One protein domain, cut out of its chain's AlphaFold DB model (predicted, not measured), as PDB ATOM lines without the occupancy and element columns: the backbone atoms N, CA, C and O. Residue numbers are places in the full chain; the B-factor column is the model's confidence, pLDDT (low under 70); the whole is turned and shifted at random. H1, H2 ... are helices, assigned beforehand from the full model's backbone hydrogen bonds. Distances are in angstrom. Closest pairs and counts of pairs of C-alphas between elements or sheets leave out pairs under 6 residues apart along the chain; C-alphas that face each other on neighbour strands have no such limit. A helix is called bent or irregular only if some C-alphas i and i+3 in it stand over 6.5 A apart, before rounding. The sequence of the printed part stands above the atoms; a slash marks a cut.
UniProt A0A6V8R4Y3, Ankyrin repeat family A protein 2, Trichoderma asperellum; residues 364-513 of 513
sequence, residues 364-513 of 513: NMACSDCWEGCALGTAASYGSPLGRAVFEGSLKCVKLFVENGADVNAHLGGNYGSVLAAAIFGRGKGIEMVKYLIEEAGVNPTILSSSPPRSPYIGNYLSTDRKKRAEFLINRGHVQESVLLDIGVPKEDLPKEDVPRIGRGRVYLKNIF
ATOM      1  N   ASN A 364     209.118 165.710 187.706       86.06
ATOM      2  CA  ASN A 364     209.208 165.659 189.164       86.06
ATOM      3  C   ASN A 364     210.480 164.972 189.669       86.06
ATOM      4  O   ASN A 364     210.692 164.912 190.883       86.06
ATOM      5  N   MET A 365     211.337 164.480 188.768       83.88
ATOM      6  CA  MET A 365     212.579 163.816 189.145       83.88
ATOM      7  C   MET A 365     213.461 164.765 189.960       83.88
ATOM      8  O   MET A 365     213.920 165.794 189.461       83.88
ATOM      9  N   ALA A 366     213.708 164.422 191.222       74.19
ATOM     10  CA  ALA A 366     214.500 165.262 192.105       74.19
ATOM     11  C   ALA A 366     215.966 165.325 191.648       74.19
ATOM     12  O   ALA A 366     216.574 164.312 191.303       74.19
ATOM     13  N   CYS A 367     216.549 166.522 191.701       68.88
ATOM     14  CA  CYS A 367     217.984 166.733 191.534       68.88
ATOM     15  C   CYS A 367     218.583 167.135 192.891       68.88
ATOM     16  O   CYS A 367     218.225 168.173 193.461       68.88
ATOM     17  N   SER A 368     219.450 166.292 193.448       63.03
ATOM     18  CA  SER A 368     220.190 166.569 194.684       63.03
ATOM     19  C   SER A 368     221.582 167.061 194.326       63.03
ATOM     20  O   SER A 368     222.245 166.380 193.572       63.03
ATOM     21  N   ASP A 369     222.053 168.170 194.884       57.09
ATOM     22  CA  ASP A 369     223.454 168.595 194.734       57.09
ATOM     23  C   ASP A 369     223.908 168.955 193.303       57.09
ATOM     24  O   ASP A 369     225.070 168.780 192.957       57.09
ATOM     25  N   CYS A 370     223.004 169.480 192.463       57.28
ATOM     26  CA  CYS A 370     223.366 170.029 191.154       57.28
ATOM     27  C   CYS A 370     224.304 171.243 191.322       57.28
ATOM     28  O   CYS A 370     223.856 172.380 191.537       57.28
ATOM     29  N   TRP A 371     225.610 170.998 191.252       54.69
ATOM     30  CA  TRP A 371     226.633 172.032 191.212       54.69
ATOM     31  C   TRP A 371     226.719 172.554 189.789       54.69
ATOM     32  O   TRP A 371     227.054 171.801 188.896       54.69
ATOM     33  N   GLU A 372     226.472 173.843 189.570       46.31
ATOM     34  CA  GLU A 372     227.191 174.525 188.493       46.31
ATOM     35  C   GLU A 372     227.186 176.051 188.668       46.31
ATOM     36  O   GLU A 372     226.144 176.705 188.782       46.31
ATOM     37  N   GLY A 373     228.394 176.625 188.672       43.38
ATOM     38  CA  GLY A 373     228.662 177.933 188.064       43.38
ATOM     39  C   GLY A 373     228.358 179.214 188.850       43.38
ATOM     40  O   GLY A 373     228.514 180.299 188.295       43.38
ATOM     41  N   CYS A 374     227.969 179.164 190.126       32.47
ATOM     42  CA  CYS A 374     227.973 180.362 190.981       32.47
ATOM     43  C   CYS A 374     229.150 180.304 191.957       32.47
ATOM     44  O   CYS A 374     229.209 179.409 192.797       32.47
ATOM     45  N   ALA A 375     230.029 181.310 191.916       30.72
ATOM     46  CA  ALA A 375     231.135 181.541 192.856       30.72
ATOM     47  C   ALA A 375     230.689 181.821 194.321       30.72
ATOM     48  O   ALA A 375     231.329 182.580 195.041       30.72
ATOM     49  N   LEU A 376     229.567 181.247 194.769       33.19
ATOM     50  CA  LEU A 376     228.941 181.479 196.075       33.19
ATOM     51  C   LEU A 376     228.506 180.192 196.806       33.19
ATOM     52  O   LEU A 376     227.812 180.287 197.812       33.19
ATOM     53  N   GLY A 377     228.900 178.993 196.355       35.03
ATOM     54  CA  GLY A 377     228.711 177.765 197.150       35.03
ATOM     55  C   GLY A 377     227.252 177.325 197.351       35.03
ATOM     56  O   GLY A 377     226.927 176.667 198.333       35.03
ATOM     57  N   THR A 378     226.347 177.664 196.431       40.47
ATOM     58  CA  THR A 378     224.936 177.229 196.441       40.47
ATOM     59  C   THR A 378     224.735 175.913 195.679       40.47
ATOM     60  O   THR A 378     223.977 175.860 194.712       40.47
ATOM     61  N   ALA A 379     225.430 174.862 196.110       34.66
ATOM     62  CA  ALA A 379     225.517 173.559 195.441       34.66
ATOM     63  C   ALA A 379     224.246 172.690 195.486       34.66
ATOM     64  O   ALA A 379     224.229 171.639 194.876       34.66
ATOM     65  N   ALA A 380     223.177 173.082 196.187       49.53
ATOM     66  CA  ALA A 380     222.016 172.214 196.437       49.53
ATOM     67  C   ALA A 380     220.672 172.946 196.250       49.53
ATOM     68  O   ALA A 380     219.753 172.794 197.048       49.53
ATOM     69  N   SER A 381     220.553 173.849 195.269       60.69
ATOM     70  CA  SER A 381     219.576 174.946 195.383       60.69
ATOM     71  C   SER A 381     218.107 174.624 195.076       60.69
ATOM     72  O   SER A 381     217.254 175.184 195.760       60.69
ATOM     73  N   TYR A 382     217.771 173.786 194.088       71.06
ATOM     74  CA  TYR A 382     216.433 173.869 193.460       71.06
ATOM     75  C   TYR A 382     215.483 172.694 193.712       71.06
ATOM     76  O   TYR A 382     214.273 172.880 193.613       71.06
ATOM     77  N   GLY A 383     216.007 171.508 194.025       74.44
ATOM     78  CA  GLY A 383     215.223 170.321 194.387       74.44
ATOM     79  C   GLY A 383     214.489 169.610 193.241       74.44
ATOM     80  O   GLY A 383     214.258 168.411 193.361       74.44
ATOM     81  N   SER A 384     214.152 170.289 192.136       83.44
ATOM     82  CA  SER A 384     213.516 169.688 190.947       83.44
ATOM     83  C   SER A 384     213.727 170.517 189.662       83.44
ATOM     84  O   SER A 384     214.038 171.714 189.756       83.44
ATOM     85  N   PRO A 385     213.496 169.935 188.460       87.00
ATOM     86  CA  PRO A 385     213.467 170.664 187.190       87.00
ATOM     87  C   PRO A 385     212.507 171.856 187.223       87.00
ATOM     88  O   PRO A 385     212.867 172.968 186.825       87.00
ATOM     89  N   LEU A 386     211.305 171.663 187.777       89.38
ATOM     90  CA  LEU A 386     210.329 172.738 187.942       89.38
ATOM     91  C   LEU A 386     210.858 173.846 188.866       89.38
ATOM     92  O   LEU A 386     210.805 175.023 188.502       89.38
ATOM     93  N   GLY A 387     211.431 173.492 190.021       88.88
ATOM     94  CA  GLY A 387     212.031 174.453 190.952       88.88
ATOM     95  C   GLY A 387     213.143 175.287 190.304       88.88
ATOM     96  O   GLY A 387     213.203 176.505 190.497       88.88
ATOM     97  N   ARG A 388     213.977 174.658 189.465       87.25
ATOM     98  CA  ARG A 388     215.036 175.324 188.687       87.25
ATOM     99  C   ARG A 388     214.453 176.308 187.671       87.25
ATOM    100  O   ARG A 388     214.872 177.465 187.643       87.25
ATOM    101  N   ALA A 389     213.485 175.875 186.861       90.12
ATOM    102  CA  ALA A 389     212.848 176.718 185.845       90.12
ATOM    103  C   ALA A 389     212.135 177.936 186.459       90.12
ATOM    104  O   ALA A 389     212.232 179.048 185.925       90.12
ATOM    105  N   VAL A 390     211.471 177.739 187.602       91.75
ATOM    106  CA  VAL A 390     210.833 178.811 188.375       91.75
ATOM    107  C   VAL A 390     211.872 179.796 188.906       91.75
ATOM    108  O   VAL A 390     211.707 181.005 188.730       91.75
ATOM    109  N   PHE A 391     212.963 179.304 189.502       88.44
ATOM    110  CA  PHE A 391     214.030 180.159 190.018       88.44
ATOM    111  C   PHE A 391     214.685 181.008 188.919       88.44
ATOM    112  O   PHE A 391     214.894 182.204 189.116       88.44
ATOM    113  N   GLU A 392     214.973 180.424 187.754       85.75
ATOM    114  CA  GLU A 392     215.509 181.153 186.592       85.75
ATOM    115  C   GLU A 392     214.477 182.106 185.958       85.75
ATOM    116  O   GLU A 392     214.809 182.920 185.098       85.75
ATOM    117  N   GLY A 393     213.212 182.044 186.388       89.56
ATOM    118  CA  GLY A 393     212.145 182.912 185.900       89.56
ATOM    119  C   GLY A 393     211.662 182.568 184.494       89.56
ATOM    120  O   GLY A 393     211.062 183.416 183.830       89.56
ATOM    121  N   SER A 394     211.912 181.345 184.016       91.12
ATOM    122  CA  SER A 394     211.525 180.930 182.669       91.12
ATOM    123  C   SER A 394     210.075 180.447 182.632       91.12
ATOM    124  O   SER A 394     209.793 179.255 182.736       91.12
ATOM    125  N   LEU A 395     209.134 181.379 182.450       93.56
ATOM    126  CA  LEU A 395     207.701 181.055 182.416       93.56
ATOM    127  C   LEU A 395     207.342 180.046 181.311       93.56
ATOM    128  O   LEU A 395     206.467 179.214 181.521       93.56
ATOM    129  N   LYS A 396     208.041 180.074 180.165       93.75
ATOM    130  CA  LYS A 396     207.855 179.091 179.082       93.75
ATOM    131  C   LYS A 396     208.149 177.664 179.568       93.75
ATOM    132  O   LYS A 396     207.306 176.794 179.400       93.75
ATOM    133  N   CYS A 397     209.307 177.439 180.194       92.12
ATOM    134  CA  CYS A 397     209.682 176.121 180.713       92.12
ATOM    135  C   CYS A 397     208.745 175.666 181.839       92.12
ATOM    136  O   CYS A 397     208.378 174.500 181.895       92.12
ATOM    137  N   VAL A 398     208.326 176.589 182.711       94.69
ATOM    138  CA  VAL A 398     207.383 176.278 183.794       94.69
ATOM    139  C   VAL A 398     206.041 175.808 183.240       94.69
ATOM    140  O   VAL A 398     205.550 174.774 183.676       94.69
ATOM    141  N   LYS A 399     205.478 176.516 182.252       95.25
ATOM    142  CA  LYS A 399     204.233 176.100 181.588       95.25
ATOM    143  C   LYS A 399     204.365 174.715 180.963       95.25
ATOM    144  O   LYS A 399     203.538 173.858 181.244       95.25
ATOM    145  N   LEU A 400     205.452 174.480 180.228       94.50
ATOM    146  CA  LEU A 400     205.737 173.182 179.616       94.50
ATOM    147  C   LEU A 400     205.775 172.046 180.653       94.50
ATOM    148  O   LEU A 400     205.173 170.999 180.443       94.50
ATOM    149  N   PHE A 401     206.450 172.240 181.788       93.75
ATOM    150  CA  PHE A 401     206.513 171.217 182.835       93.75
ATOM    151  C   PHE A 401     205.165 170.979 183.517       93.75
ATOM    152  O   PHE A 401     204.801 169.827 183.739       93.75
ATOM    153  N   VAL A 402     204.404 172.035 183.813       94.81
ATOM    154  CA  VAL A 402     203.056 171.904 184.392       94.81
ATOM    155  C   VAL A 402     202.124 171.155 183.434       94.81
ATOM    156  O   VAL A 402     201.411 170.250 183.862       94.81
ATOM    157  N   GLU A 403     202.179 171.461 182.135       95.06
ATOM    158  CA  GLU A 403     201.434 170.746 181.085       95.06
ATOM    159  C   GLU A 403     201.810 169.257 181.002       95.06
ATOM    160  O   GLU A 403     200.963 168.431 180.666       95.06
ATOM    161  N   ASN A 404     203.044 168.902 181.375       93.94
ATOM    162  CA  ASN A 404     203.550 167.527 181.417       93.94
ATOM    163  C   ASN A 404     203.476 166.883 182.819       93.94
ATOM    164  O   ASN A 404     204.139 165.882 183.077       93.94
ATOM    165  N   GLY A 405     202.657 167.423 183.730       91.81
ATOM    166  CA  GLY A 405     202.357 166.780 185.015       91.81
ATOM    167  C   GLY A 405     203.346 167.077 186.145       91.81
ATOM    168  O   GLY A 405     203.444 166.298 187.096       91.81
ATOM    169  N   ALA A 406     204.079 168.190 186.075       93.38
ATOM    170  CA  ALA A 406     204.889 168.641 187.200       93.38
ATOM    171  C   ALA A 406     204.015 169.024 188.409       93.38
ATOM    172  O   ALA A 406     203.092 169.835 188.298       93.38
ATOM    173  N   ASP A 407     204.338 168.476 189.576       91.31
ATOM    174  CA  ASP A 407     203.677 168.760 190.840       91.31
ATOM    175  C   ASP A 407     204.170 170.093 191.410       91.31
ATOM    176  O   ASP A 407     205.244 170.222 192.006       91.31
ATOM    177  N   VAL A 408     203.337 171.114 191.241       94.00
ATOM    178  CA  VAL A 408     203.592 172.464 191.745       94.00
ATOM    179  C   VAL A 408     203.468 172.574 193.272       94.00
ATOM    180  O   VAL A 408     203.872 173.583 193.845       94.00
ATOM    181  N   ASN A 409     202.915 171.565 193.948       93.31
ATOM    182  CA  ASN A 409     202.770 171.516 195.406       93.31
ATOM    183  C   ASN A 409     203.759 170.537 196.061       93.31
ATOM    184  O   ASN A 409     203.669 170.295 197.268       93.31
ATOM    185  N   ALA A 410     204.723 170.014 195.299       89.56
ATOM    186  CA  ALA A 410     205.743 169.118 195.813       89.56
ATOM    187  C   ALA A 410     206.605 169.789 196.895       89.56
ATOM    188  O   ALA A 410     207.031 170.946 196.780       89.56
ATOM    189  N   HIS A 411     206.926 169.014 197.932       89.12
ATOM    190  CA  HIS A 411     207.936 169.379 198.920       89.12
ATOM    191  C   HIS A 411     209.318 169.227 198.286       89.12
ATOM    192  O   HIS A 411     209.834 168.117 198.143       89.12
ATOM    193  N   LEU A 412     209.911 170.345 197.878       82.50
ATOM    194  CA  LEU A 412     211.197 170.341 197.196       82.50
ATOM    195  C   LEU A 412     212.350 170.245 198.194       82.50
ATOM    196  O   LEU A 412     212.355 170.872 199.254       82.50
ATOM    197  N   GLY A 413     213.375 169.485 197.815       73.94
ATOM    198  CA  GLY A 413     214.678 169.559 198.467       73.94
ATOM    199  C   GLY A 413     215.379 170.902 198.220       73.94
ATOM    200  O   GLY A 413     214.923 171.751 197.454       73.94
ATOM    201  N   GLY A 414     216.533 171.085 198.857       76.56
ATOM    202  CA  GLY A 414     217.410 172.224 198.597       76.56
ATOM    203  C   GLY A 414     217.066 173.517 199.335       76.56
ATOM    204  O   GLY A 414     216.502 173.500 200.430       76.56
ATOM    205  N   ASN A 415     217.460 174.654 198.758       82.06
ATOM    206  CA  ASN A 415     217.446 175.949 199.444       82.06
ATOM    207  C   ASN A 415     216.063 176.590 199.537       82.06
ATOM    208  O   ASN A 415     215.832 177.359 200.468       82.06
ATOM    209  N   TYR A 416     215.154 176.277 198.609       85.06
ATOM    210  CA  TYR A 416     213.863 176.962 198.505       85.06
ATOM    211  C   TYR A 416     212.681 176.186 199.091       85.06
ATOM    212  O   TYR A 416     211.697 176.814 199.453       85.06
ATOM    213  N   GLY A 417     212.744 174.859 199.229       87.19
ATOM    214  CA  GLY A 417     211.688 174.066 199.882       87.19
ATOM    215  C   GLY A 417     210.386 173.901 199.079       87.19
ATOM    216  O   GLY A 417     209.711 172.881 199.196       87.19
ATOM    217  N   SER A 418     210.026 174.862 198.227       91.56
ATOM    218  CA  SER A 418     208.844 174.824 197.358       91.56
ATOM    219  C   SER A 418     209.032 175.693 196.112       91.56
ATOM    220  O   SER A 418     209.851 176.618 196.098       91.56
ATOM    221  N   VAL A 419     208.238 175.444 195.064       93.31
ATOM    222  CA  VAL A 419     208.253 176.290 193.855       93.31
ATOM    223  C   VAL A 419     207.785 177.717 194.148       93.31
ATOM    224  O   VAL A 419     208.293 178.656 193.545       93.31
ATOM    225  N   LEU A 420     206.871 177.918 195.106       95.00
ATOM    226  CA  LEU A 420     206.411 179.262 195.462       95.00
ATOM    227  C   LEU A 420     207.519 180.072 196.134       95.00
ATOM    228  O   LEU A 420     207.744 181.227 195.774       95.00
ATOM    229  N   ALA A 421     208.265 179.459 197.054       93.31
ATOM    230  CA  ALA A 421     209.442 180.089 197.638       93.31
ATOM    231  C   ALA A 421     210.519 180.352 196.569       93.31
ATOM    232  O   ALA A 421     211.072 181.452 196.515       93.31
ATOM    233  N   ALA A 422     210.757 179.406 195.652       91.81
ATOM    234  CA  ALA A 422     211.666 179.618 194.522       91.81
ATOM    235  C   ALA A 422     211.223 180.796 193.633       91.81
ATOM    236  O   ALA A 422     212.067 181.563 193.174       91.81
ATOM    237  N   ALA A 423     209.917 181.000 193.433       94.12
ATOM    238  CA  ALA A 423     209.382 182.131 192.675       94.12
ATOM    239  C   ALA A 423     209.547 183.467 193.413       94.12
ATOM    240  O   ALA A 423     209.775 184.491 192.773       94.12
ATOM    241  N   ILE A 424     209.449 183.478 194.745       93.62
ATOM    242  CA  ILE A 424     209.640 184.683 195.568       93.62
ATOM    243  C   ILE A 424     211.103 185.134 195.519       93.62
ATOM    244  O   ILE A 424     211.372 186.295 195.195       93.62
ATOM    245  N   PHE A 425     212.040 184.218 195.775       90.25
ATOM    246  CA  PHE A 425     213.477 184.512 195.874       90.25
ATOM    247  C   PHE A 425     214.239 184.403 194.539       90.25
ATOM    248  O   PHE A 425     215.419 184.746 194.475       90.25
ATOM    249  N   GLY A 426     213.585 183.927 193.480       88.19
ATOM    250  CA  GLY A 426     214.196 183.658 192.179       88.19
ATOM    251  C   GLY A 426     214.509 184.887 191.329       88.19
ATOM    252  O   GLY A 426     214.004 185.991 191.559       88.19
ATOM    253  N   ARG A 427     215.312 184.654 190.285       86.50
ATOM    254  CA  ARG A 427     215.844 185.630 189.316       86.50
ATOM    255  C   ARG A 427     214.825 186.159 188.309       86.50
ATOM    256  O   ARG A 427     215.154 187.067 187.546       86.50
ATOM    257  N   GLY A 428     213.609 185.608 188.279       84.38
ATOM    258  CA  GLY A 428     212.537 186.128 187.430       84.38
ATOM    259  C   GLY A 428     212.295 187.623 187.660       84.38
ATOM    260  O   GLY A 428     212.698 188.179 188.679       84.38
ATOM    261  N   LYS A 429     211.592 188.285 186.742       87.38
ATOM    262  CA  LYS A 429     211.229 189.705 186.884       87.38
ATOM    263  C   LYS A 429     209.729 189.858 187.097       87.38
ATOM    264  O   LYS A 429     208.943 189.103 186.529       87.38
ATOM    265  N   GLY A 430     209.337 190.841 187.902       90.25
ATOM    266  CA  GLY A 430     207.937 191.140 188.186       90.25
ATOM    267  C   GLY A 430     207.185 190.018 188.909       90.25
ATOM    268  O   GLY A 430     207.776 189.190 189.612       90.25
ATOM    269  N   ILE A 431     205.859 190.031 188.737       95.19
ATOM    270  CA  ILE A 431     204.914 189.158 189.450       95.19
ATOM    271  C   ILE A 431     204.384 188.000 188.601       95.19
ATOM    272  O   ILE A 431     203.751 187.114 189.155       95.19
ATOM    273  N   GLU A 432     204.642 187.978 187.290       96.38
ATOM    274  CA  GLU A 432     203.981 187.051 186.355       96.38
ATOM    275  C   GLU A 432     204.187 185.574 186.714       96.38
ATOM    276  O   GLU A 432     203.247 184.794 186.630       96.38
ATOM    277  N   MET A 433     205.380 185.190 187.181       96.56
ATOM    278  CA  MET A 433     205.639 183.817 187.633       96.56
ATOM    279  C   MET A 433     204.796 183.451 188.864       96.56
ATOM    280  O   MET A 433     204.143 182.415 188.877       96.56
ATOM    281  N   VAL A 434     204.781 184.309 189.890       96.69
ATOM    282  CA  VAL A 434     204.000 184.086 191.122       96.69
ATOM    283  C   VAL A 434     202.503 184.080 190.820       96.69
ATOM    284  O   VAL A 434     201.772 183.231 191.323       96.69
ATOM    285  N   LYS A 435     202.066 185.007 189.966       96.50
ATOM    286  CA  LYS A 435     200.687 185.112 189.507       96.50
ATOM    287  C   LYS A 435     200.258 183.841 188.779       96.50
ATOM    288  O   LYS A 435     199.259 183.255 189.165       96.50
ATOM    289  N   TYR A 436     201.037 183.382 187.798       98.00
ATOM    290  CA  TYR A 436     200.766 182.134 187.085       98.00
ATOM    291  C   TYR A 436     200.690 180.940 188.044       98.00
ATOM    292  O   TYR A 436     199.725 180.187 188.002       98.00
ATOM    293  N   LEU A 437     201.667 180.790 188.947       97.19
ATOM    294  CA  LEU A 437     201.704 179.664 189.883       97.19
ATOM    295  C   LEU A 437     200.452 179.594 190.775       97.19
ATOM    296  O   LEU A 437     199.923 178.507 190.992       97.19
ATOM    297  N   ILE A 438     199.963 180.734 191.267       96.56
ATOM    298  CA  ILE A 438     198.800 180.791 192.167       96.56
ATOM    299  C   ILE A 438     197.475 180.754 191.404       96.56
ATOM    300  O   ILE A 438     196.578 179.999 191.768       96.56
ATOM    301  N   GLU A 439     197.328 181.599 190.385       95.25
ATOM    302  CA  GLU A 439     196.042 181.829 189.720       95.25
ATOM    303  C   GLU A 439     195.745 180.787 188.634       95.25
ATOM    304  O   GLU A 439     194.576 180.506 188.378       95.25
ATOM    305  N   GLU A 440     196.774 180.208 188.003       96.00
ATOM    306  CA  GLU A 440     196.617 179.281 186.873       96.00
ATOM    307  C   GLU A 440     197.122 177.865 187.190       96.00
ATOM    308  O   GLU A 440     196.433 176.895 186.888       96.00
ATOM    309  N   ALA A 441     198.298 177.722 187.812       94.56
ATOM    310  CA  ALA A 441     198.916 176.411 188.042       94.56
ATOM    311  C   ALA A 441     198.406 175.688 189.304       94.56
ATOM    312  O   ALA A 441     198.676 174.503 189.475       94.56
ATOM    313  N   GLY A 442     197.673 176.374 190.189       94.62
ATOM    314  CA  GLY A 442     197.056 175.762 191.372       94.62
ATOM    315  C   GLY A 442     198.011 175.507 192.545       94.62
ATOM    316  O   GLY A 442     197.796 174.578 193.329       94.62
ATOM    317  N   VAL A 443     199.064 176.315 192.693       96.25
ATOM    318  CA  VAL A 443     199.918 176.276 193.887       96.25
ATOM    319  C   VAL A 443     199.130 176.725 195.112       96.25
ATOM    320  O   VAL A 443     198.573 177.822 195.136       96.25
ATOM    321  N   ASN A 444     199.145 175.910 196.165       94.88
ATOM    322  CA  ASN A 444     198.577 176.258 197.456       94.88
ATOM    323  C   ASN A 444     199.576 177.110 198.264       94.88
ATOM    324  O   ASN A 444     200.613 176.587 198.680       94.88
ATOM    325  N   PRO A 445     199.278 178.390 198.568       95.06
ATOM    326  CA  PRO A 445     200.213 179.267 199.272       95.06
ATOM    327  C   PRO A 445     200.628 178.786 200.669       95.06
ATOM    328  O   PRO A 445     201.687 179.184 201.157       95.06
ATOM    329  N   THR A 446     199.857 177.891 201.303       95.12
ATOM    330  CA  THR A 446     200.236 177.294 202.596       95.12
ATOM    331  C   THR A 446     201.510 176.447 202.512       95.12
ATOM    332  O   THR A 446     202.115 176.168 203.547       95.12
ATOM    333  N   ILE A 447     201.948 176.075 201.298       94.19
ATOM    334  CA  ILE A 447     203.206 175.355 201.052       94.19
ATOM    335  C   ILE A 447     204.430 176.109 201.585       94.19
ATOM    336  O   ILE A 447     205.424 175.488 201.945       94.19
ATOM    337  N   LEU A 448     204.356 177.441 201.699       94.19
ATOM    338  CA  LEU A 448     205.432 178.256 202.271       94.19
ATOM    339  C   LEU A 448     205.686 177.936 203.747       94.19
ATOM    340  O   LEU A 448     206.825 178.012 204.198       94.19
ATOM    341  N   SER A 449     204.643 177.559 204.489       93.62
ATOM    342  CA  SER A 449     204.754 177.189 205.902       93.62
ATOM    343  C   SER A 449     205.051 175.702 206.092       93.62
ATOM    344  O   SER A 449     205.781 175.346 207.012       93.62
ATOM    345  N   SER A 450     204.495 174.825 205.248       92.81
ATOM    346  CA  SER A 450     204.716 173.373 205.358       92.81
ATOM    347  C   SER A 450     206.016 172.896 204.702       92.81
ATOM    348  O   SER A 450     206.516 171.831 205.058       92.81
ATOM    349  N   SER A 451     206.570 173.669 203.766       90.38
ATOM    350  CA  SER A 451     207.842 173.405 203.089       90.38
ATOM    351  C   SER A 451     208.669 174.696 202.948       90.38
ATOM    352  O   SER A 451     208.872 175.198 201.834       90.38
ATOM    353  N   PRO A 452     209.115 175.282 204.078       89.06
ATOM    354  CA  PRO A 452     209.844 176.542 204.066       89.06
ATOM    355  C   PRO A 452     211.236 176.384 203.431       89.06
ATOM    356  O   PRO A 452     211.825 175.296 203.458       89.06
ATOM    357  N   PRO A 453     211.800 177.470 202.879       88.50
ATOM    358  CA  PRO A 453     213.162 177.470 202.372       88.50
ATOM    359  C   PRO A 453     214.172 177.236 203.505       88.50
ATOM    360  O   PRO A 453     214.004 177.732 204.616       88.50
ATOM    361  N   ARG A 454     215.248 176.492 203.220       85.50
ATOM    362  CA  ARG A 454     216.310 176.187 204.199       85.50
ATOM    363  C   ARG A 454     217.348 177.299 204.301       85.50
ATOM    364  O   ARG A 454     217.762 177.670 205.391       85.50
ATOM    365  N   SER A 455     217.798 177.790 203.150       81.50
ATOM    366  CA  SER A 455     218.814 178.838 203.037       81.50
ATOM    367  C   SER A 455     218.614 179.574 201.710       81.50
ATOM    368  O   SER A 455     219.411 179.410 200.779       81.50
ATOM    369  N   PRO A 456     217.510 180.331 201.565       75.00
ATOM    370  CA  PRO A 456     217.203 180.988 200.306       75.00
ATOM    371  C   PRO A 456     218.270 182.041 199.999       75.00
ATOM    372  O   PRO A 456     218.708 182.788 200.872       75.00
ATOM    373  N   TYR A 457     218.683 182.133 198.735       75.44
ATOM    374  CA  TYR A 457     219.566 183.214 198.310       75.44
ATOM    375  C   TYR A 457     218.827 184.559 198.352       75.44
ATOM    376  O   TYR A 457     217.854 184.765 197.622       75.44
ATOM    377  N   ILE A 458     219.324 185.494 199.162       78.50
ATOM    378  CA  ILE A 458     218.775 186.849 199.287       78.50
ATOM    379  C   ILE A 458     219.713 187.822 198.569       78.50
ATOM    380  O   ILE A 458     220.618 188.413 199.150       78.50
ATOM    381  N   GLY A 459     219.512 187.973 197.260       72.19
ATOM    382  CA  GLY A 459     220.226 188.972 196.468       72.19
ATOM    383  C   GLY A 459     219.613 190.362 196.635       72.19
ATOM    384  O   GLY A 459     218.408 190.534 196.414       72.19
ATOM    385  N   ASN A 460     220.439 191.369 196.941       75.19
ATOM    386  CA  ASN A 460     220.008 192.776 196.998       75.19
ATOM    387  C   ASN A 460     219.466 193.268 195.648       75.19
ATOM    388  O   ASN A 460     218.500 194.025 195.604       75.19
ATOM    389  N   TYR A 461     220.022 192.782 194.534       74.31
ATOM    390  CA  TYR A 461     219.571 193.135 193.183       74.31
ATOM    391  C   TYR A 461     218.159 192.626 192.845       74.31
ATOM    392  O   TYR A 461     217.564 193.103 191.884       74.31
ATOM    393  N   LEU A 462     217.605 191.695 193.633       78.75
ATOM    394  CA  LEU A 462     216.239 191.184 193.469       78.75
ATOM    395  C   LEU A 462     215.221 191.879 194.387       78.75
ATOM    396  O   LEU A 462     214.036 191.567 194.294       78.75
ATOM    397  N   SER A 463     215.643 192.812 195.253       84.62
ATOM    398  CA  SER A 463     214.773 193.478 196.244       84.62
ATOM    399  C   SER A 463     213.523 194.097 195.607       84.62
ATOM    400  O   SER A 463     212.405 193.816 196.034       84.62
ATOM    401  N   THR A 464     213.674 194.842 194.507       90.06
ATOM    402  CA  THR A 464     212.540 195.483 193.818       90.06
ATOM    403  C   THR A 464     211.499 194.479 193.317       90.06
ATOM    404  O   THR A 464     210.298 194.724 193.435       90.06
ATOM    405  N   ASP A 465     211.927 193.359 192.735       92.31
ATOM    406  CA  ASP A 465     211.011 192.339 192.212       92.31
ATOM    407  C   ASP A 465     210.402 191.502 193.339       92.31
ATOM    408  O   ASP A 465     209.195 191.252 193.334       92.31
ATOM    409  N   ARG A 466     211.203 191.147 194.349       93.25
ATOM    410  CA  ARG A 466     210.741 190.461 195.562       93.25
ATOM    411  C   ARG A 466     209.678 191.283 196.288       93.25
ATOM    412  O   ARG A 466     208.651 190.725 196.666       93.25
ATOM    413  N   LYS A 467     209.855 192.605 196.368       93.94
ATOM    414  CA  LYS A 467     208.861 193.519 196.933       93.94
ATOM    415  C   LYS A 467     207.536 193.495 196.186       93.94
ATOM    416  O   LYS A 467     206.492 193.312 196.802       93.94
ATOM    417  N   LYS A 468     207.559 193.594 194.854       94.69
ATOM    418  CA  LYS A 468     206.333 193.509 194.038       94.69
ATOM    419  C   LYS A 468     205.602 192.179 194.236       94.69
ATOM    420  O   LYS A 468     204.374 192.151 194.268       94.69
ATOM    421  N   ARG A 469     206.344 191.073 194.362       95.56
ATOM    422  CA  ARG A 469     205.773 189.743 194.637       95.56
ATOM    423  C   ARG A 469     205.149 189.679 196.025       95.56
ATOM    424  O   ARG A 469     204.022 189.212 196.138       95.56
ATOM    425  N   ALA A 470     205.845 190.172 197.050       95.25
ATOM    426  CA  ALA A 470     205.329 190.233 198.415       95.25
ATOM    427  C   ALA A 470     204.057 191.092 198.498       95.25
ATOM    428  O   ALA A 470     203.049 190.646 199.041       95.25
ATOM    429  N   GLU A 471     204.067 192.276 197.878       95.06
ATOM    430  CA  GLU A 471     202.898 193.154 197.762       95.06
ATOM    431  C   GLU A 471     201.721 192.446 197.087       95.06
ATOM    432  O   GLU A 471     200.603 192.505 197.590       95.06
ATOM    433  N   PHE A 472     201.952 191.749 195.971       95.75
ATOM    434  CA  PHE A 472     200.908 190.981 195.294       95.75
ATOM    435  C   PHE A 472     200.316 189.891 196.202       95.75
ATOM    436  O   PHE A 472     199.095 189.820 196.345       95.75
ATOM    437  N   LEU A 473     201.170 189.084 196.840       96.12
ATOM    438  CA  LEU A 473     200.759 187.975 197.708       96.12
ATOM    439  C   LEU A 473     199.945 188.451 198.920       96.12
ATOM    440  O   LEU A 473     198.921 187.845 199.240       96.12
ATOM    441  N   ILE A 474     200.370 189.545 199.556       95.31
ATOM    442  CA  ILE A 474     199.695 190.124 200.725       95.31
ATOM    443  C   ILE A 474     198.398 190.823 200.310       95.31
ATOM    444  O   ILE A 474     197.335 190.521 200.849       95.31
ATOM    445  N   ASN A 475     198.446 191.724 199.322       93.81
ATOM    446  CA  ASN A 475     197.293 192.555 198.950       93.81
ATOM    447  C   ASN A 475     196.134 191.739 198.365       93.81
ATOM    448  O   ASN A 475     194.981 192.164 198.438       93.81
ATOM    449  N   ARG A 476     196.423 190.575 197.773       93.50
ATOM    450  CA  ARG A 476     195.407 189.627 197.290       93.50
ATOM    451  C   ARG A 476     194.954 188.620 198.351       93.50
ATOM    452  O   ARG A 476     194.062 187.826 198.072       93.50
ATOM    453  N   GLY A 477     195.524 188.662 199.556       92.25
ATOM    454  CA  GLY A 477     195.159 187.779 200.662       92.25
ATOM    455  C   GLY A 477     195.634 186.335 200.495       92.25
ATOM    456  O   GLY A 477     195.081 185.444 201.133       92.25
ATOM    457  N   HIS A 478     196.638 186.083 199.647       93.69
ATOM    458  CA  HIS A 478     197.190 184.741 199.451       93.69
ATOM    459  C   HIS A 478     198.101 184.318 200.608       93.69
ATOM    460  O   HIS A 478     198.116 183.146 200.973       93.69
ATOM    461  N   VAL A 479     198.871 185.256 201.171       94.62
ATOM    462  CA  VAL A 479     199.870 184.987 202.219       94.62
ATOM    463  C   VAL A 479     199.869 186.126 203.241       94.62
ATOM    464  O   VAL A 479     199.767 187.293 202.868       94.62
ATOM    465  N   GLN A 480     199.984 185.800 204.531       94.25
ATOM    466  CA  GLN A 480     200.144 186.801 205.591       94.25
ATOM    467  C   GLN A 480     201.583 187.330 205.640       94.25
ATOM    468  O   GLN A 480     202.527 186.601 205.346       94.25
ATOM    469  N   GLU A 481     201.761 188.577 206.084       94.25
ATOM    470  CA  GLU A 481     203.088 189.190 206.242       94.25
ATOM    471  C   GLU A 481     204.026 188.351 207.127       94.25
ATOM    472  O   GLU A 481     205.190 188.159 206.781       94.25
ATOM    473  N   SER A 482     203.501 187.780 208.219       94.62
ATOM    474  CA  SER A 482     204.244 186.900 209.130       94.62
ATOM    475  C   SER A 482     204.862 185.699 208.417       94.62
ATOM    476  O   SER A 482     206.032 185.411 208.623       94.62
ATOM    477  N   VAL A 483     204.125 185.057 207.506       96.06
ATOM    478  CA  VAL A 483     204.626 183.899 206.751       96.06
ATOM    479  C   VAL A 483     205.785 184.300 205.840       96.06
ATOM    480  O   VAL A 483     206.747 183.549 205.714       96.06
ATOM    481  N   LEU A 484     205.728 185.484 205.217       95.12
ATOM    482  CA  LEU A 484     206.826 185.972 204.377       95.12
ATOM    483  C   LEU A 484     208.077 186.300 205.204       95.12
ATOM    484  O   LEU A 484     209.188 185.992 204.767       95.12
ATOM    485  N   LEU A 485     207.908 186.870 206.400       93.75
ATOM    486  CA  LEU A 485     209.008 187.078 207.346       93.75
ATOM    487  C   LEU A 485     209.629 185.747 207.791       93.75
ATOM    488  O   LEU A 485     210.853 185.618 207.778       93.75
ATOM    489  N   ASP A 486     208.800 184.752 208.119       93.56
ATOM    490  CA  ASP A 486     209.243 183.439 208.605       93.56
ATOM    491  C   ASP A 486     210.075 182.677 207.563       93.56
ATOM    492  O   ASP A 486     211.044 182.004 207.913       93.56
ATOM    493  N   ILE A 487     209.753 182.816 206.270       92.75
ATOM    494  CA  ILE A 487     210.540 182.217 205.175       92.75
ATOM    495  C   ILE A 487     211.765 183.057 204.767       92.75
ATOM    496  O   ILE A 487     212.449 182.712 203.803       92.75
ATOM    497  N   GLY A 488     212.043 184.163 205.466       91.38
ATOM    498  CA  GLY A 488     213.244 184.977 205.273       91.38
ATOM    499  C   GLY A 488     213.124 186.112 204.252       91.38
ATOM    500  O   GLY A 488     214.150 186.578 203.752       91.38
ATOM    501  N   VAL A 489     211.917 186.582 203.912       93.38
ATOM    502  CA  VAL A 489     211.769 187.825 203.130       93.38
ATOM    503  C   VAL A 489     212.184 189.017 204.008       93.38
ATOM    504  O   VAL A 489     211.628 189.183 205.096       93.38
ATOM    505  N   PRO A 490     213.134 189.869 203.568       92.31
ATOM    506  CA  PRO A 490     213.548 191.041 204.336       92.31
ATOM    507  C   PRO A 490     212.387 191.998 204.604       92.31
ATOM    508  O   PRO A 490     211.565 192.254 203.724       92.31
ATOM    509  N   LYS A 491     212.349 192.589 205.803       91.25
ATOM    510  CA  LYS A 491     211.275 193.510 206.205       91.25
ATOM    511  C   LYS A 491     211.179 194.732 205.285       91.25
ATOM    512  O   LYS A 491     210.084 195.231 205.046       91.25
ATOM    513  N   GLU A 492     212.300 195.211 204.747       90.44
ATOM    514  CA  GLU A 492     212.321 196.310 203.773       90.44
ATOM    515  C   GLU A 492     211.628 195.993 202.435       90.44
ATOM    516  O   GLU A 492     211.194 196.920 201.741       90.44
ATOM    517  N   ASP A 493     211.495 194.709 202.093       92.12
ATOM    518  CA  ASP A 493     210.827 194.247 200.874       92.12
ATOM    519  C   ASP A 493     209.333 193.991 201.085       92.12
ATOM    520  O   ASP A 493     208.624 193.673 200.135       92.12
ATOM    521  N   LEU A 494     208.827 194.130 202.306       91.00
ATOM    522  CA  LEU A 494     207.401 194.015 202.573       91.00
ATOM    523  C   LEU A 494     206.708 195.362 202.307       91.00
ATOM    524  O   LEU A 494     207.339 196.428 202.403       91.00
ATOM    525  N   PRO A 495     205.415 195.356 201.929       84.75
ATOM    526  CA  PRO A 495     204.624 196.578 201.913       84.75
ATOM    527  C   PRO A 495     204.745 197.269 203.271       84.75
ATOM    528  O   PRO A 495     204.623 196.640 204.317       84.75
ATOM    529  N   LYS A 496     205.000 198.579 203.264       76.44
ATOM    530  CA  LYS A 496     204.935 199.352 204.506       76.44
ATOM    531  C   LYS A 496     203.488 199.311 204.979       76.44
ATOM    532  O   LYS A 496     202.600 199.459 204.144       76.44
ATOM    533  N   GLU A 497     203.264 199.150 206.282       58.09
ATOM    534  CA  GLU A 497     201.951 199.379 206.885       58.09
ATOM    535  C   GLU A 497     201.481 200.792 206.510       58.09
ATOM    536  O   GLU A 497     201.814 201.786 207.161       58.09
ATOM    537  N   ASP A 498     200.709 200.905 205.434       47.41
ATOM    538  CA  ASP A 498     199.859 202.056 205.235       47.41
ATOM    539  C   ASP A 498     198.755 201.904 206.274       47.41
ATOM    540  O   ASP A 498     197.762 201.204 206.069       47.41
ATOM    541  N   VAL A 499     198.949 202.560 207.425       40.72
ATOM    542  CA  VAL A 499     197.855 202.928 208.325       40.72
ATOM    543  C   VAL A 499     196.710 203.377 207.420       40.72
ATOM    544  O   VAL A 499     196.911 204.328 206.652       40.72
ATOM    545  N   PRO A 500     195.549 202.701 207.431       36.06
ATOM    546  CA  PRO A 500     194.523 202.935 206.434       36.06
ATOM    547  C   PRO A 500     194.173 204.417 206.459       36.06
ATOM    548  O   PRO A 500     193.647 204.936 207.448       36.06
ATOM    549  N   ARG A 501     194.487 205.133 205.372       39.72
ATOM    550  CA  ARG A 501     193.937 206.466 205.148       39.72
ATOM    551  C   ARG A 501     192.447 206.271 204.926       39.72
ATOM    552  O   ARG A 501     191.993 206.129 203.795       39.72
ATOM    553  N   ILE A 502     191.696 206.280 206.025       38.72
ATOM    554  CA  ILE A 502     190.269 206.578 206.035       38.72
ATOM    555  C   ILE A 502     190.132 207.820 205.160       38.72
ATOM    556  O   ILE A 502     190.687 208.879 205.479       38.72
ATOM    557  N   GLY A 503     189.494 207.657 204.002       35.31
ATOM    558  CA  GLY A 503     189.294 208.743 203.064       35.31
ATOM    559  C   GLY A 503     188.686 209.917 203.816       35.31
ATOM    560  O   GLY A 503     187.581 209.818 204.344       35.31
ATOM    561  N   ARG A 504     189.406 211.042 203.884       36.41
ATOM    562  CA  ARG A 504     188.801 212.322 204.254       36.41
ATOM    563  C   ARG A 504     187.872 212.724 203.111       36.41
ATOM    564  O   ARG A 504     188.227 213.550 202.275       36.41
ATOM    565  N   GLY A 505     186.691 212.116 203.070       32.00
ATOM    566  CA  GLY A 505     185.553 212.668 202.360       32.00
ATOM    567  C   GLY A 505     185.275 214.041 202.957       32.00
ATOM    568  O   GLY A 505     184.880 214.157 204.116       32.00
ATOM    569  N   ARG A 506     185.540 215.102 202.191       34.16
ATOM    570  CA  ARG A 506     185.043 216.439 202.520       34.16
ATOM    571  C   ARG A 506     183.528 216.409 202.353       34.16
ATOM    572  O   ARG A 506     183.029 216.497 201.236       34.16
ATOM    573  N   VAL A 507     182.805 216.284 203.459       31.45
ATOM    574  CA  VAL A 507     181.372 216.576 203.500       31.45
ATOM    575  C   VAL A 507     181.228 218.096 203.524       31.45
ATOM    576  O   VAL A 507     181.569 218.744 204.512       31.45
ATOM    577  N   TYR A 508     180.758 218.681 202.422       30.88
ATOM    578  CA  TYR A 508     180.282 220.062 202.408       30.88
ATOM    579  C   TYR A 508     178.874 220.088 203.011       30.88
ATOM    580  O   TYR A 508     177.899 219.763 202.337       30.88
ATOM    581  N   LEU A 509     178.763 220.476 204.282       30.94
ATOM    582  CA  LEU A 509     177.489 220.896 204.859       30.94
ATOM    583  C   LEU A 509     177.189 222.314 204.366       30.94
ATOM    584  O   LEU A 509     177.824 223.287 204.769       30.94
ATOM    585  N   LYS A 510     176.236 222.415 203.439       29.56
ATOM    586  CA  LYS A 510     175.633 223.675 203.012       29.56
ATOM    587  C   LYS A 510     174.635 224.076 204.102       29.56
ATOM    588  O   LYS A 510     173.573 223.471 204.202       29.56
ATOM    589  N   ASN A 511     175.000 225.047 204.937       32.34
ATOM    590  CA  ASN A 511     174.069 225.643 205.891       32.34
ATOM    591  C   ASN A 511     172.908 226.279 205.117       32.34
ATOM    592  O   ASN A 511     173.105 227.209 204.335       32.34
ATOM    593  N   ILE A 512     171.712 225.739 205.328       39.22
ATOM    594  CA  ILE A 512     170.452 226.446 205.138       39.22
ATOM    595  C   ILE A 512     170.169 227.093 206.491       39.22
ATOM    596  O   ILE A 512     169.868 226.368 207.433       39.22
ATOM    597  N   PHE A 513     170.384 228.404 206.584       38.53
ATOM    598  CA  PHE A 513     169.485 229.414 207.154       38.53
ATOM    599  C   PHE A 513     170.046 230.797 206.826       38.53
ATOM    600  O   PHE A 513     171.272 230.989 207.004       38.53
TER     601      PHE A 513
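This is residues 364 to 513 of the 513 residues of the protein "Ankyrin repeat family A protein 2" of Trichoderma asperellum (UniProt A0A6V8R4Y3). A body of little regular structure, with H1, H4, H5 and H6 packed round H3, trails a long tail, residues 497 to 513. The 150 printed residues include seven named helices, H1 to H7, and no named strand: all helix, under half in named elements. The whole is loose, radius of gyration of the C-alphas 19.0 A, spanning 82 by 33 by 25 A.

Find C-alpha 460 at (220.008, 192.776, 196.998); from there H6 runs 22.8 A to residue 475, irregular: C-alphas 461 and 464 are 7.4 A apart. H1 is residues 385 to 391, H2 395 to 403, H3 419 to 425, H4 432 to 439, H5 447 to 450, H7 481 to 486, ending at C-alpha (209.243, 183.439, 208.605).

H6 touches the hub, H3, at a steep tilt of 55 degrees; their closest C-alphas, Arg 466 and Ile 424, are 5.9 A apart. H7 touches no helix. Every O i to N i+4 pair is within hydrogen-bond range in H1 to H4 and H7, 10 of 12 in H6.

The printed part has no cut; H2 to H3 is a long link; pLDDT is under 70 in residues 367 to 381 and 497 to 513.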